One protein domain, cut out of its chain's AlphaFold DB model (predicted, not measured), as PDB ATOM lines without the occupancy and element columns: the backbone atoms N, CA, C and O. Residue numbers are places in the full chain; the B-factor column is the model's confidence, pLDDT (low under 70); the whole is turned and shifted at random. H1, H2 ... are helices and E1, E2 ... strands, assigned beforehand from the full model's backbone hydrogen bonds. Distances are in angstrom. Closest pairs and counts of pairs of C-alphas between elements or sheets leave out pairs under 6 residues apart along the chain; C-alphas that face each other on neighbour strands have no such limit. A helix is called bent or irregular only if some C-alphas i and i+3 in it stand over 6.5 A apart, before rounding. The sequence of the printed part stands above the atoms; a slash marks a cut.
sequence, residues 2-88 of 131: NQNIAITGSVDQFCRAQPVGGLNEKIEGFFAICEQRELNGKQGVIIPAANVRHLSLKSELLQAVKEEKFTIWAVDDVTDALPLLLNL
ATOM      1  N   ASN A   2     247.642 308.705 319.477       93.19
ATOM      2  CA  ASN A   2     246.837 308.969 318.291       93.19
ATOM      3  C   ASN A   2     247.673 309.696 317.229       93.19
ATOM      4  O   ASN A   2     248.056 310.843 317.418       93.19
ATOM      5  N   GLN A   3     247.947 309.016 316.115       94.88
ATOM      6  CA  GLN A   3     248.789 309.540 315.030       94.88
ATOM      7  C   GLN A   3     248.021 310.398 314.015       94.88
ATOM      8  O   GLN A   3     248.618 310.918 313.078       94.88
ATOM      9  N   ASN A   4     246.703 310.556 314.179       96.94
ATOM     10  CA  ASN A   4     245.912 311.462 313.338       96.94
ATOM     11  C   ASN A   4     246.076 312.932 313.756       96.94
ATOM     12  O   ASN A   4     245.654 313.825 313.027       96.94
ATOM     13  N   ILE A   5     246.673 313.184 314.923       97.94
ATOM     14  CA  ILE A   5     246.807 314.515 315.503       97.94
ATOM     15  C   ILE A   5     248.283 314.901 315.516       97.94
ATOM     16  O   ILE A   5     249.101 314.219 316.133       97.94
ATOM     17  N   ALA A   6     248.618 316.010 314.860       97.94
ATOM     18  CA  ALA A   6     249.921 316.644 315.010       97.94
ATOM     19  C   ALA A   6     249.886 317.700 316.125       97.94
ATOM     20  O   ALA A   6     248.836 318.214 316.502       97.94
ATOM     21  N   ILE A   7     251.054 318.034 316.665       97.56
ATOM     22  CA  ILE A   7     251.204 319.054 317.703       97.56
ATOM     23  C   ILE A   7     252.386 319.954 317.367       97.56
ATOM     24  O   ILE A   7     253.433 319.488 316.914       97.56
ATOM     25  N   THR A   8     252.229 321.254 317.590       97.19
ATOM     26  CA  THR A   8     253.338 322.206 317.549       97.19
ATOM     27  C   THR A   8     253.214 323.200 318.692       97.19
ATOM     28  O   THR A   8     252.115 323.590 319.067       97.19
ATOM     29  N   GLY A   9     254.344 323.602 319.262       94.81
ATOM     30  CA  GLY A   9     254.401 324.511 320.398       94.81
ATOM     31  C   GLY A   9     255.759 324.430 321.084       94.81
ATOM     32  O   GLY A   9     256.533 323.506 320.831       94.81
ATOM     33  N   SER A  10     256.046 325.415 321.927       96.12
ATOM     34  CA  SER A  10     257.108 325.347 322.934       96.12
ATOM     35  C   SER A  10     256.461 325.246 324.317       96.12
ATOM     36  O   SER A  10     255.253 325.448 324.443       96.12
ATOM     37  N   VAL A  11     257.237 324.915 325.344       97.19
ATOM     38  CA  VAL A  11     256.751 324.786 326.722       97.19
ATOM     39  C   VAL A  11     257.713 325.483 327.675       97.19
ATOM     40  O   VAL A  11     258.925 325.450 327.455       97.19
ATOM     41  N   ASP A  12     257.191 326.110 328.728       96.94
ATOM     42  CA  ASP A  12     258.021 326.556 329.849       96.94
ATOM     43  C   ASP A  12     258.113 325.501 330.964       96.94
ATOM     44  O   ASP A  12     257.513 324.427 330.901       96.94
ATOM     45  N   GLN A  13     258.888 325.811 332.006       96.69
ATOM     46  CA  GLN A  13     259.067 324.938 333.173       96.69
ATOM     47  C   GLN A  13     257.778 324.683 333.972       96.69
ATOM     48  O   GLN A  13     257.767 323.817 334.842       96.69
ATOM     49  N   PHE A  14     256.721 325.456 333.714       95.75
ATOM     50  CA  PHE A  14     255.408 325.323 334.335       95.75
ATOM     51  C   PHE A  14     254.399 324.660 333.392       95.75
ATOM     52  O   PHE A  14     253.207 324.734 333.661       95.75
ATOM     53  N   CYS A  15     254.869 324.032 332.306       95.06
ATOM     54  CA  CYS A  15     254.052 323.353 331.300       95.06
ATOM     55  C   CYS A  15     253.140 324.269 330.470       95.06
ATOM     56  O   CYS A  15     252.312 323.768 329.707       95.06
ATOM     57  N   ARG A  16     253.340 325.590 330.509       98.00
ATOM     58  CA  ARG A  16     252.539 326.514 329.698       98.00
ATOM     59  C   ARG A  16     252.958 326.447 328.240       98.00
ATOM     60  O   ARG A  16     254.149 326.534 327.927       98.00
ATOM     61  N   ALA A  17     251.979 326.349 327.348       98.00
ATOM     62  CA  ALA A  17     252.198 326.360 325.913       98.00
ATOM     63  C   ALA A  17     252.652 327.754 325.455       98.00
ATOM     64  O   ALA A  17     251.999 328.772 325.689       98.00
ATOM     65  N   GLN A  18     253.786 327.804 324.767       97.50
ATOM     66  CA  GLN A  18     254.404 329.034 324.294       97.50
ATOM     67  C   GLN A  18     254.295 329.174 322.777       97.50
ATOM     68  O   GLN A  18     254.382 328.172 322.055       97.50
ATOM     69  N   PRO A  19     254.145 330.416 322.277       96.56
ATOM     70  CA  PRO A  19     253.970 330.651 320.863       96.56
ATOM     71  C   PRO A  19     255.213 330.276 320.053       96.56
ATOM     72  O   PRO A  19     256.348 330.441 320.498       96.56
ATOM     73  N   VAL A  20     254.989 329.816 318.827       97.31
ATOM     74  CA  VAL A  20     256.035 329.439 317.871       97.31
ATOM     75  C   VAL A  20     255.844 330.142 316.529       97.31
ATOM     76  O   VAL A  20     254.729 330.510 316.147       97.31
ATOM     77  N   GLY A  21     256.950 330.316 315.798       97.31
ATOM     78  CA  GLY A  21     256.947 330.815 314.421       97.31
ATOM     79  C   GLY A  21     256.568 329.744 313.389       97.31
ATOM     80  O   GLY A  21     256.625 328.538 313.673       97.31
ATOM     81  N   GLY A  22     256.204 330.204 312.186       97.19
ATOM     82  CA  GLY A  22     255.859 329.355 311.037       97.19
ATOM     83  C   GLY A  22     254.599 328.512 311.251       97.19
ATOM     84  O   GLY A  22     254.553 327.349 310.855       97.19
ATOM     85  N   LEU A  23     253.632 329.030 312.015       97.31
ATOM     86  CA  LEU A  23     252.482 328.251 312.468       97.31
ATOM     87  C   LEU A  23     251.546 327.873 311.311       97.31
ATOM     88  O   LEU A  23     251.125 326.723 311.236       97.31
ATOM     89  N   ASN A  24     251.251 328.817 310.413       98.38
ATOM     90  CA  ASN A  24     250.358 328.571 309.279       98.38
ATOM     91  C   ASN A  24     250.937 327.474 308.375       98.38
ATOM     92  O   ASN A  24     250.250 326.509 308.063       98.38
ATOM     93  N   GLU A  25     252.232 327.548 308.064       98.38
ATOM     94  CA  GLU A  25     252.945 326.577 307.233       98.38
ATOM     95  C   GLU A  25     252.955 325.179 307.859       98.38
ATOM     96  O   GLU A  25     252.815 324.179 307.158       98.38
ATOM     97  N   LYS A  26     253.086 325.092 309.187       98.38
ATOM     98  CA  LYS A  26     253.036 323.815 309.916       98.38
ATOM     99  C   LYS A  26     251.647 323.185 309.877       98.38
ATOM    100  O   LYS A  26     251.540 321.985 309.630       98.38
ATOM    101  N   ILE A  27     250.600 323.978 310.123       98.62
ATOM    102  CA  ILE A  27     249.213 323.496 310.091       98.62
ATOM    103  C   ILE A  27     248.866 323.042 308.668       98.62
ATOM    104  O   ILE A  27     248.399 321.922 308.477       98.62
ATOM    105  N   GLU A  28     249.144 323.879 307.667       98.50
ATOM    106  CA  GLU A  28     248.851 323.583 306.263       98.50
ATOM    107  C   GLU A  28     249.665 322.403 305.728       98.50
ATOM    108  O   GLU A  28     249.139 321.586 304.978       98.50
ATOM    109  N   GLY A  29     250.927 322.268 306.142       98.38
ATOM    110  CA  GLY A  29     251.761 321.129 305.769       98.38
ATOM    111  C   GLY A  29     251.195 319.802 306.275       98.38
ATOM    112  O   GLY A  29     251.150 318.828 305.526       98.38
ATOM    113  N   PHE A  30     250.717 319.760 307.524       98.56
ATOM    114  CA  PHE A  30     250.058 318.564 308.053       98.56
ATOM    115  C   PHE A  30     248.713 318.305 307.364       98.56
ATOM    116  O   PHE A  30     248.456 317.178 306.941       98.56
ATOM    117  N   PHE A  31     247.896 319.348 307.182       98.69
ATOM    118  CA  PHE A  31     246.620 319.264 306.472       98.69
ATOM    119  C   PHE A  31     246.777 318.670 305.065       98.69
ATOM    120  O   PHE A  31     246.066 317.727 304.736       98.69
ATOM    121  N   ALA A  32     247.752 319.138 304.279       98.38
ATOM    122  CA  ALA A  32     247.996 318.638 302.925       98.38
ATOM    123  C   ALA A  32     248.315 317.130 302.897       98.38
ATOM    124  O   ALA A  32     247.852 316.406 302.017       98.38
ATOM    125  N   ILE A  33     249.071 316.627 303.881       97.81
ATOM    126  CA  ILE A  33     249.356 315.188 304.004       97.81
ATOM    127  C   ILE A  33     248.085 314.413 304.374       97.81
ATOM    128  O   ILE A  33     247.866 313.313 303.864       97.81
ATOM    129  N   CYS A  34     247.256 314.957 305.267       98.00
ATOM    130  CA  CYS A  34     245.988 314.339 305.649       98.00
ATOM    131  C   CYS A  34     244.996 314.304 304.484       98.00
ATOM    132  O   CYS A  34     244.361 313.277 304.269       98.00
ATOM    133  N   GLU A  35     244.900 315.383 303.712       97.38
ATOM    134  CA  GLU A  35     244.026 315.489 302.545       97.38
ATOM    135  C   GLU A  35     244.397 314.470 301.462       97.38
ATOM    136  O   GLU A  35     243.533 313.733 300.989       97.38
ATOM    137  N   GLN A  36     245.691 314.327 301.153       97.19
ATOM    138  CA  GLN A  36     246.191 313.297 300.229       97.19
ATOM    139  C   GLN A  36     245.856 311.864 300.668       97.19
ATOM    140  O   GLN A  36     245.846 310.950 299.845       97.19
ATOM    141  N   ARG A  37     245.620 311.658 301.968       95.69
ATOM    142  CA  ARG A  37     245.296 310.364 302.584       95.69
ATOM    143  C   ARG A  37     243.825 310.228 302.966       95.69
ATOM    144  O   ARG A  37     243.503 309.294 303.693       95.69
ATOM    145  N   GLU A  38     242.979 311.128 302.468       95.88
ATOM    146  CA  GLU A  38     241.558 311.244 302.792       95.88
ATOM    147  C   GLU A  38     241.278 311.743 304.226       95.88
ATOM    148  O   GLU A  38     241.672 311.157 305.243       95.88
ATOM    149  N   LEU A  39     240.537 312.850 304.316       96.88
ATOM    150  CA  LEU A  39     240.061 313.394 305.587       96.88
ATOM    151  C   LEU A  39     238.864 312.586 306.089       96.88
ATOM    152  O   LEU A  39     237.861 312.448 305.392       96.88
ATOM    153  N   ASN A  40     238.950 312.098 307.325       95.69
ATOM    154  CA  ASN A  40     237.923 311.263 307.954       95.69
ATOM    155  C   ASN A  40     237.362 311.876 309.251       95.69
ATOM    156  O   ASN A  40     236.707 311.179 310.026       95.69
ATOM    157  N   GLY A  41     237.655 313.156 309.509       97.00
ATOM    158  CA  GLY A  41     237.201 313.889 310.696       97.00
ATOM    159  C   GLY A  41     238.028 313.648 311.956       97.00
ATOM    160  O   GLY A  41     237.841 314.334 312.953       97.00
ATOM    161  N   LYS A  42     238.977 312.704 311.940       96.94
ATOM    162  CA  LYS A  42     239.837 312.419 313.104       96.94
ATOM    163  C   LYS A  42     241.149 313.193 313.077       96.94
ATOM    164  O   LYS A  42     241.893 313.146 314.058       96.94
ATOM    165  N   GLN A  43     241.471 313.828 311.951       98.50
ATOM    166  CA  GLN A  43     242.720 314.555 311.779       98.50
ATOM    167  C   GLN A  43     242.652 315.959 312.368       98.50
ATOM    168  O   GLN A  43     241.608 316.613 312.366       98.50
ATOM    169  N   GLY A  44     243.793 316.448 312.841       98.38
ATOM    170  CA  GLY A  44     243.878 317.816 313.318       98.38
ATOM    171  C   GLY A  44     245.234 318.198 313.884       98.38
ATOM    172  O   GLY A  44     246.170 317.398 313.905       98.38
ATOM    173  N   VAL A  45     245.332 319.435 314.357       98.56
ATOM    174  CA  VAL A  45     246.558 319.994 314.929       98.56
ATOM    175  C   VAL A  45     246.289 320.675 316.265       98.56
ATOM    176  O   VAL A  45     245.359 321.466 316.397       98.56
ATOM    177  N   ILE A  46     247.140 320.391 317.249       98.62
ATOM    178  CA  ILE A  46     247.202 321.104 318.528       98.62
ATOM    179  C   ILE A  46     248.205 322.261 318.409       98.62
ATOM    180  O   ILE A  46     249.344 322.053 317.972       98.62
ATOM    181  N   ILE A  47     247.793 323.466 318.811       98.50
ATOM    182  CA  ILE A  47     248.591 324.703 318.790       98.50
ATOM    183  C   ILE A  47     248.531 325.440 320.136       98.50
ATOM    184  O   ILE A  47     247.560 325.282 320.874       98.50
ATOM    185  N   PRO A  48     249.493 326.331 320.438       98.38
ATOM    186  CA  PRO A  48     249.389 327.220 321.591       98.38
ATOM    187  C   PRO A  48     248.234 328.214 321.405       98.38
ATOM    188  O   PRO A  48     248.104 328.828 320.343       98.38
ATOM    189  N   ALA A  49     247.435 328.463 322.439       98.44
ATOM    190  CA  ALA A  49     246.339 329.433 322.381       98.44
ATOM    191  C   ALA A  49     246.832 330.857 322.066       98.44
ATOM    192  O   ALA A  49     246.220 331.591 321.285       98.44
ATOM    193  N   ALA A  50     248.019 331.220 322.561       97.31
ATOM    194  CA  ALA A  50     248.672 332.496 322.262       97.31
ATOM    195  C   ALA A  50     248.902 332.739 320.754       97.31
ATOM    196  O   ALA A  50     249.003 333.890 320.316       97.31
ATOM    197  N   ASN A  51     248.973 331.668 319.959       97.81
ATOM    198  CA  ASN A  51     249.202 331.702 318.521       97.81
ATOM    199  C   ASN A  51     247.922 331.928 317.696       97.81
ATOM    200  O   ASN A  51     248.043 332.308 316.533       97.81
ATOM    201  N   VAL A  52     246.725 331.742 318.271       97.94
ATOM    202  CA  VAL A  52     245.435 331.802 317.551       97.94
ATOM    203  C   VAL A  52     245.255 333.123 316.803       97.94
ATOM    204  O   VAL A  52     244.845 333.130 315.646       97.94
ATOM    205  N   ARG A  53     245.644 334.245 317.420       96.62
ATOM    206  CA  ARG A  53     245.550 335.585 316.813       96.62
ATOM    207  C   ARG A  53     246.397 335.760 315.539       96.62
ATOM    208  O   ARG A  53     246.220 336.743 314.831       96.62
ATOM    209  N   HIS A  54     247.349 334.858 315.292       95.94
ATOM    210  CA  HIS A  54     248.266 334.892 314.149       95.94
ATOM    211  C   HIS A  54     247.846 333.933 313.021       95.94
ATOM    212  O   HIS A  54     248.558 333.820 312.020       95.94
ATOM    213  N   LEU A  55     246.726 333.218 313.183       97.62
ATOM    214  CA  LEU A  55     246.231 332.293 312.173       97.62
ATOM    215  C   LEU A  55     245.728 333.045 310.943       97.62
ATOM    216  O   LEU A  55     244.861 333.912 311.027       97.62
ATOM    217  N   SER A  56     246.260 332.658 309.790       97.88
ATOM    218  CA  SER A  56     245.833 333.118 308.471       97.88
ATOM    219  C   SER A  56     245.957 331.941 307.512       97.88
ATOM    220  O   SER A  56     246.956 331.803 306.810       97.88
ATOM    221  N   LEU A  57     244.960 331.059 307.559       98.25
ATOM    222  CA  LEU A  57     244.958 329.760 306.887       98.25
ATOM    223  C   LEU A  57     244.246 329.827 305.534       98.25
ATOM    224  O   LEU A  57     243.289 330.588 305.365       98.25
ATOM    225  N   LYS A  58     244.668 328.986 304.585       98.38
ATOM    226  CA  LYS A  58     243.988 328.824 303.290       98.38
ATOM    227  C   LYS A  58     242.514 328.435 303.425       98.38
ATOM    228  O   LYS A  58     242.113 327.683 304.314       98.38
ATOM    229  N   SER A  59     241.717 328.890 302.460       98.31
ATOM    230  CA  SER A  59     240.268 328.662 302.404       98.31
ATOM    231  C   SER A  59     239.872 327.184 302.418       98.31
ATOM    232  O   SER A  59     238.870 326.844 303.036       98.31
ATOM    233  N   GLU A  60     240.648 326.311 301.771       98.00
ATOM    234  CA  GLU A  60     240.409 324.856 301.739       98.00
ATOM    235  C   GLU A  60     240.459 324.233 303.141       98.00
ATOM    236  O   GLU A  60     239.564 323.485 303.534       98.00
ATOM    237  N   LEU A  61     241.437 324.645 303.949       98.50
ATOM    238  CA  LEU A  61     241.585 324.190 305.322       98.50
ATOM    239  C   LEU A  61     240.450 324.734 306.190       98.50
ATOM    240  O   LEU A  61     239.824 323.984 306.939       98.50
ATOM    241  N   LEU A  62     240.122 326.023 306.047       98.44
ATOM    242  CA  LEU A  62     238.978 326.621 306.742       98.44
ATOM    243  C   LEU A  62     237.667 325.897 306.408       98.44
ATOM    244  O   LEU A  62     236.817 325.742 307.283       98.44
ATOM    245  N   GLN A  63     237.499 325.454 305.161       98.50
ATOM    246  CA  GLN A  63     236.331 324.689 304.744       98.50
ATOM    247  C   GLN A  63     236.311 323.300 305.389       98.50
ATOM    248  O   GLN A  63     235.292 322.918 305.955       98.50
ATOM    249  N   ALA A  64     237.435 322.581 305.396       98.50
ATOM    250  CA  ALA A  64     237.538 321.287 306.069       98.50
ATOM    251  C   ALA A  64     237.252 321.377 307.578       98.50
ATOM    252  O   ALA A  64     236.625 320.478 308.134       98.50
ATOM    253  N   VAL A  65     237.656 322.470 308.234       98.38
ATOM    254  CA  VAL A  65     237.318 322.729 309.643       98.38
ATOM    255  C   VAL A  65     235.821 322.969 309.827       98.38
ATOM    256  O   VAL A  65     235.217 322.387 310.723       98.38
ATOM    257  N   LYS A  66     235.195 323.779 308.963       98.31
ATOM    258  CA  LYS A  66     233.737 324.014 308.991       98.31
ATOM    259  C   LYS A  66     232.922 322.746 308.744       98.31
ATOM    260  O   LYS A  66     231.813 322.638 309.249       98.31
ATOM    261  N   GLU A  67     233.456 321.819 307.956       98.06
ATOM    262  CA  GLU A  67     232.846 320.521 307.657       98.06
ATOM    263  C   GLU A  67     233.188 319.436 308.690       98.06
ATOM    264  O   GLU A  67     232.872 318.271 308.462       98.06
ATOM    265  N   GLU A  68     233.861 319.790 309.794       98.19
ATOM    266  CA  GLU A  68     234.288 318.858 310.852       98.19
ATOM    267  C   GLU A  68     235.209 317.726 310.346       98.19
ATOM    268  O   GLU A  68     235.365 316.681 310.973       98.19
ATOM    269  N   LYS A  69     235.869 317.937 309.201       98.38
ATOM    270  CA  LYS A  69     236.808 316.987 308.584       98.38
ATOM    271  C   LYS A  69     238.235 317.122 309.115       98.38
ATOM    272  O   LYS A  69     239.020 316.182 308.993       98.38
ATOM    273  N   PHE A  70     238.570 318.278 309.680       98.69
ATOM    274  CA  PHE A  70     239.864 318.577 310.282       98.69
ATOM    275  C   PHE A  70     239.664 319.494 311.491       98.69
ATOM    276  O   PHE A  70     238.846 320.405 311.429       98.69
ATOM    277  N   THR A  71     240.402 319.298 312.582       98.56
ATOM    278  CA  THR A  71     240.227 320.106 313.805       98.56
ATOM    279  C   THR A  71     241.506 320.844 314.190       98.56
ATOM    280  O   THR A  71     242.607 320.323 314.041       98.56
ATOM    281  N   ILE A  72     241.378 322.066 314.710       98.44
ATOM    282  CA  ILE A  72     242.487 322.798 315.333       98.44
ATOM    283  C   ILE A  72     242.156 322.985 316.811       98.44
ATOM    284  O   ILE A  72     241.173 323.645 317.142       98.44
ATOM    285  N   TRP A  73     242.981 322.426 317.694       98.50
ATOM    286  CA  TRP A  73     242.844 322.581 319.142       98.50
ATOM    287  C   TRP A  73     243.848 323.611 319.647       98.50
ATOM    288  O   TRP A  73     245.052 323.452 319.467       98.50
ATOM    289  N   ALA A  74     243.355 324.666 320.285       98.25
ATOM    290  CA  ALA A  74     244.183 325.643 320.976       98.25
ATOM    291  C   ALA A  74     244.305 325.255 322.455       98.25
ATOM    292  O   ALA A  74     243.285 325.017 323.097       98.25
ATOM    293  N   VAL A  75     245.532 325.197 322.978       98.25
ATOM    294  CA  VAL A  75     245.810 324.833 324.379       98.25
ATOM    295  C   VAL A  75     246.654 325.892 325.078       98.25
ATOM    296  O   VAL A  75     247.533 326.499 324.457       98.25
ATOM    297  N   ASP A  76     246.400 326.099 326.367       98.00
ATOM    298  CA  ASP A  76     247.204 326.973 327.229       98.00
ATOM    299  C   ASP A  76     248.262 326.182 328.009       98.00
ATOM    300  O   ASP A  76     249.342 326.708 328.284       98.00
ATOM    301  N   ASP A  77     247.990 324.910 328.308       97.25
ATOM    302  CA  ASP A  77     248.879 324.029 329.059       97.25
ATOM    303  C   ASP A  77     249.074 322.679 328.348       97.25
ATOM    304  O   ASP A  77     248.198 322.170 327.644       97.25
ATOM    305  N   VAL A  78     250.247 322.065 328.519       94.50
ATOM    306  CA  VAL A  78     250.546 320.733 327.962       94.50
ATOM    307  C   VAL A  78     249.551 319.680 328.456       94.50
ATOM    308  O   VAL A  78     249.221 318.750 327.717       94.50
ATOM    309  N   THR A  79     249.054 319.822 329.683       94.69
ATOM    310  CA  THR A  79     248.090 318.894 330.284       94.69
ATOM    311  C   THR A  79     246.747 318.862 329.554       94.69
ATOM    312  O   THR A  79     246.101 317.815 329.559       94.69
ATOM    313  N   ASP A  80     246.387 319.919 328.820       94.81
ATOM    314  CA  ASP A  80     245.206 319.949 327.945       94.81
ATOM    315  C   ASP A  80     245.431 319.149 326.648       94.81
ATOM    316  O   ASP A  80     244.509 318.554 326.085       94.81
ATOM    317  N   ALA A  81     246.676 319.108 326.160       95.62
ATOM    318  CA  ALA A  81     247.042 318.429 324.918       95.62
ATOM    319  C   ALA A  81     247.188 316.907 325.083       95.62
ATOM    320  O   ALA A  81     246.904 316.141 324.156       95.62
ATOM    321  N   LEU A  82     247.654 316.452 326.249       95.00
ATOM    322  CA  LEU A  82     247.953 315.038 326.493       95.00
ATOM    323  C   LEU A  82     246.728 314.116 326.349       95.00
ATOM    324  O   LEU A  82     246.869 313.082 325.686       95.00
ATOM    325  N   PRO A  83     245.528 314.463 326.860       94.38
ATOM    326  CA  PRO A  83     244.332 313.651 326.665       94.38
ATOM    327  C   PRO A  83     243.970 313.435 325.198       94.38
ATOM    328  O   PRO A  83     243.601 312.322 324.826       94.38
ATOM    329  N   LEU A  84     244.153 314.453 324.351       94.75
ATOM    330  CA  LEU A  84     243.881 314.368 322.912       94.75
ATOM    331  C   LEU A  84     244.826 313.378 322.208       94.75
ATOM    332  O   LEU A  84     244.416 312.619 321.330       94.75
ATOM    333  N   LEU A  85     246.105 313.365 322.598       94.81
ATOM    334  CA  LEU A  85     247.130 312.518 321.977       94.81
ATOM    335  C   LEU A  85     247.145 311.089 322.522       94.81
ATOM    336  O   LEU A  85     247.544 310.155 321.819       94.81
ATOM    337  N   LEU A  86     246.784 310.903 323.788       93.94
ATOM    338  CA  LEU A  86     246.985 309.641 324.495       93.94
ATOM    339  C   LEU A  86     245.681 308.906 324.798       93.94
ATOM    340  O   LEU A  86     245.753 307.724 325.130       93.94
ATOM    341  N   ASN A  87     244.522 309.549 324.608       91.44
ATOM    342  CA  ASN A  87     243.204 309.028 324.983       91.44
ATOM    343  C   ASN A  87     243.159 308.575 326.453       91.44
ATOM    344  O   ASN A  87     242.530 307.574 326.790       91.44
ATOM    345  N   LEU A  88     243.869 309.301 327.316       92.25
ATOM    346  CA  LEU A  88     243.930 309.076 328.755       92.25
ATOM    347  C   LEU A  88     243.802 310.417 329.455       92.25
ATOM    348  O   LEU A  88     244.446 311.390 329.065       92.25
TER     349      LEU A  88
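This is residues 2 to 88 of the 131 residues of the protein "Protease" of Salmonella enterica I (UniProt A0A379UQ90). A small parallel sheet of three strands is covered by helix H1 on one face and by the shorter helix H4 on the other, while H2 and H3 lie near opposite ends of the edge strand E3. A long loop, residues 8 to 22, reaches to one end of the longest span and folds back, with residues 10 to 11 paired antiparallel to 17 to 18. The printed part has 87 residues, with four named helices and three named strands in the order E1 H1 E2 H2 H3 E3 H4, and the sheet's order is E1 E2 E3. The class is mixed, helices and strands; the whole is compact, with a radius of gyration of the C-alphas of 12.6 A and spans of 37 by 30 by 18 A.

Strand E1, residues 5 to 7, begins at C-alpha 5 (246.807, 314.515, 315.503). Helix H1, residues 23 to 36, is 20.3 A long and begins at C-alpha 23 (252.482, 328.251, 312.468). Strand E2, residues 43 to 48, measures 17.4 A. Helix H2, residues 49 to 54, is only just irregular: C-alphas 50 and 53 are 7.0 A apart. Helix H3 has residues 59 to 66. Strand E3, residues 70 to 75, measures 16.5 A. Helix H4, residues 78 to 86, is 12.2 A long and ends at C-alpha 86 (246.985, 309.641, 324.495); it is neither bent nor irregular, but only just, with C-alphas 80 and 83 6.5 A apart.

E2 is the inner strand, parallel to E1 at 20 degrees and to E3 at 23 degrees. N 6 and O 44 are 3.0 A apart, and N 47 and O 73 are 2.8 A apart, within hydrogen-bond range. E1, H1, E2 and E2, H2 H3, E3 are strand-helix-strand units, parallel neighbour strands joined through helices, each with a right-handed crossover. H1 is on the sheet at a height of 9.2 A, over E2 and along it at 5 degrees on the local plane; their closest C-alphas, of Ile 27 and Val 45, are 6.5 A apart. H4 is on the opposite face at a height of 8.8 A, only just over E2, where 3 of its 9 C-alphas fall. The closest C-alphas of H2 and E3 are those of Ala 49 and Ala 74, 4.6 A; of H3 and E3, Ala 64 and Phe 70, 5.5 A. H1 and H3 are close but not clearly touching, about perpendicular at 78 degrees, with the C-alphas of Phe 31 and Leu 61 closest at 7.1 A. In H1 and H3 every O i to N i+4 pair is within hydrogen-bond range; H4 has 3 of 5, and H2 has 0 of 2 but 2 of 3 O i to N i+3 pairs.

The two C-alphas farthest apart are those of Gln 13 and Glu 38, 37.6 A. The printed part has no cut. The link from E1 to H1, 15 residues, is long. The mean pLDDT of the printed part is 97.2, and no printed residue is under 70.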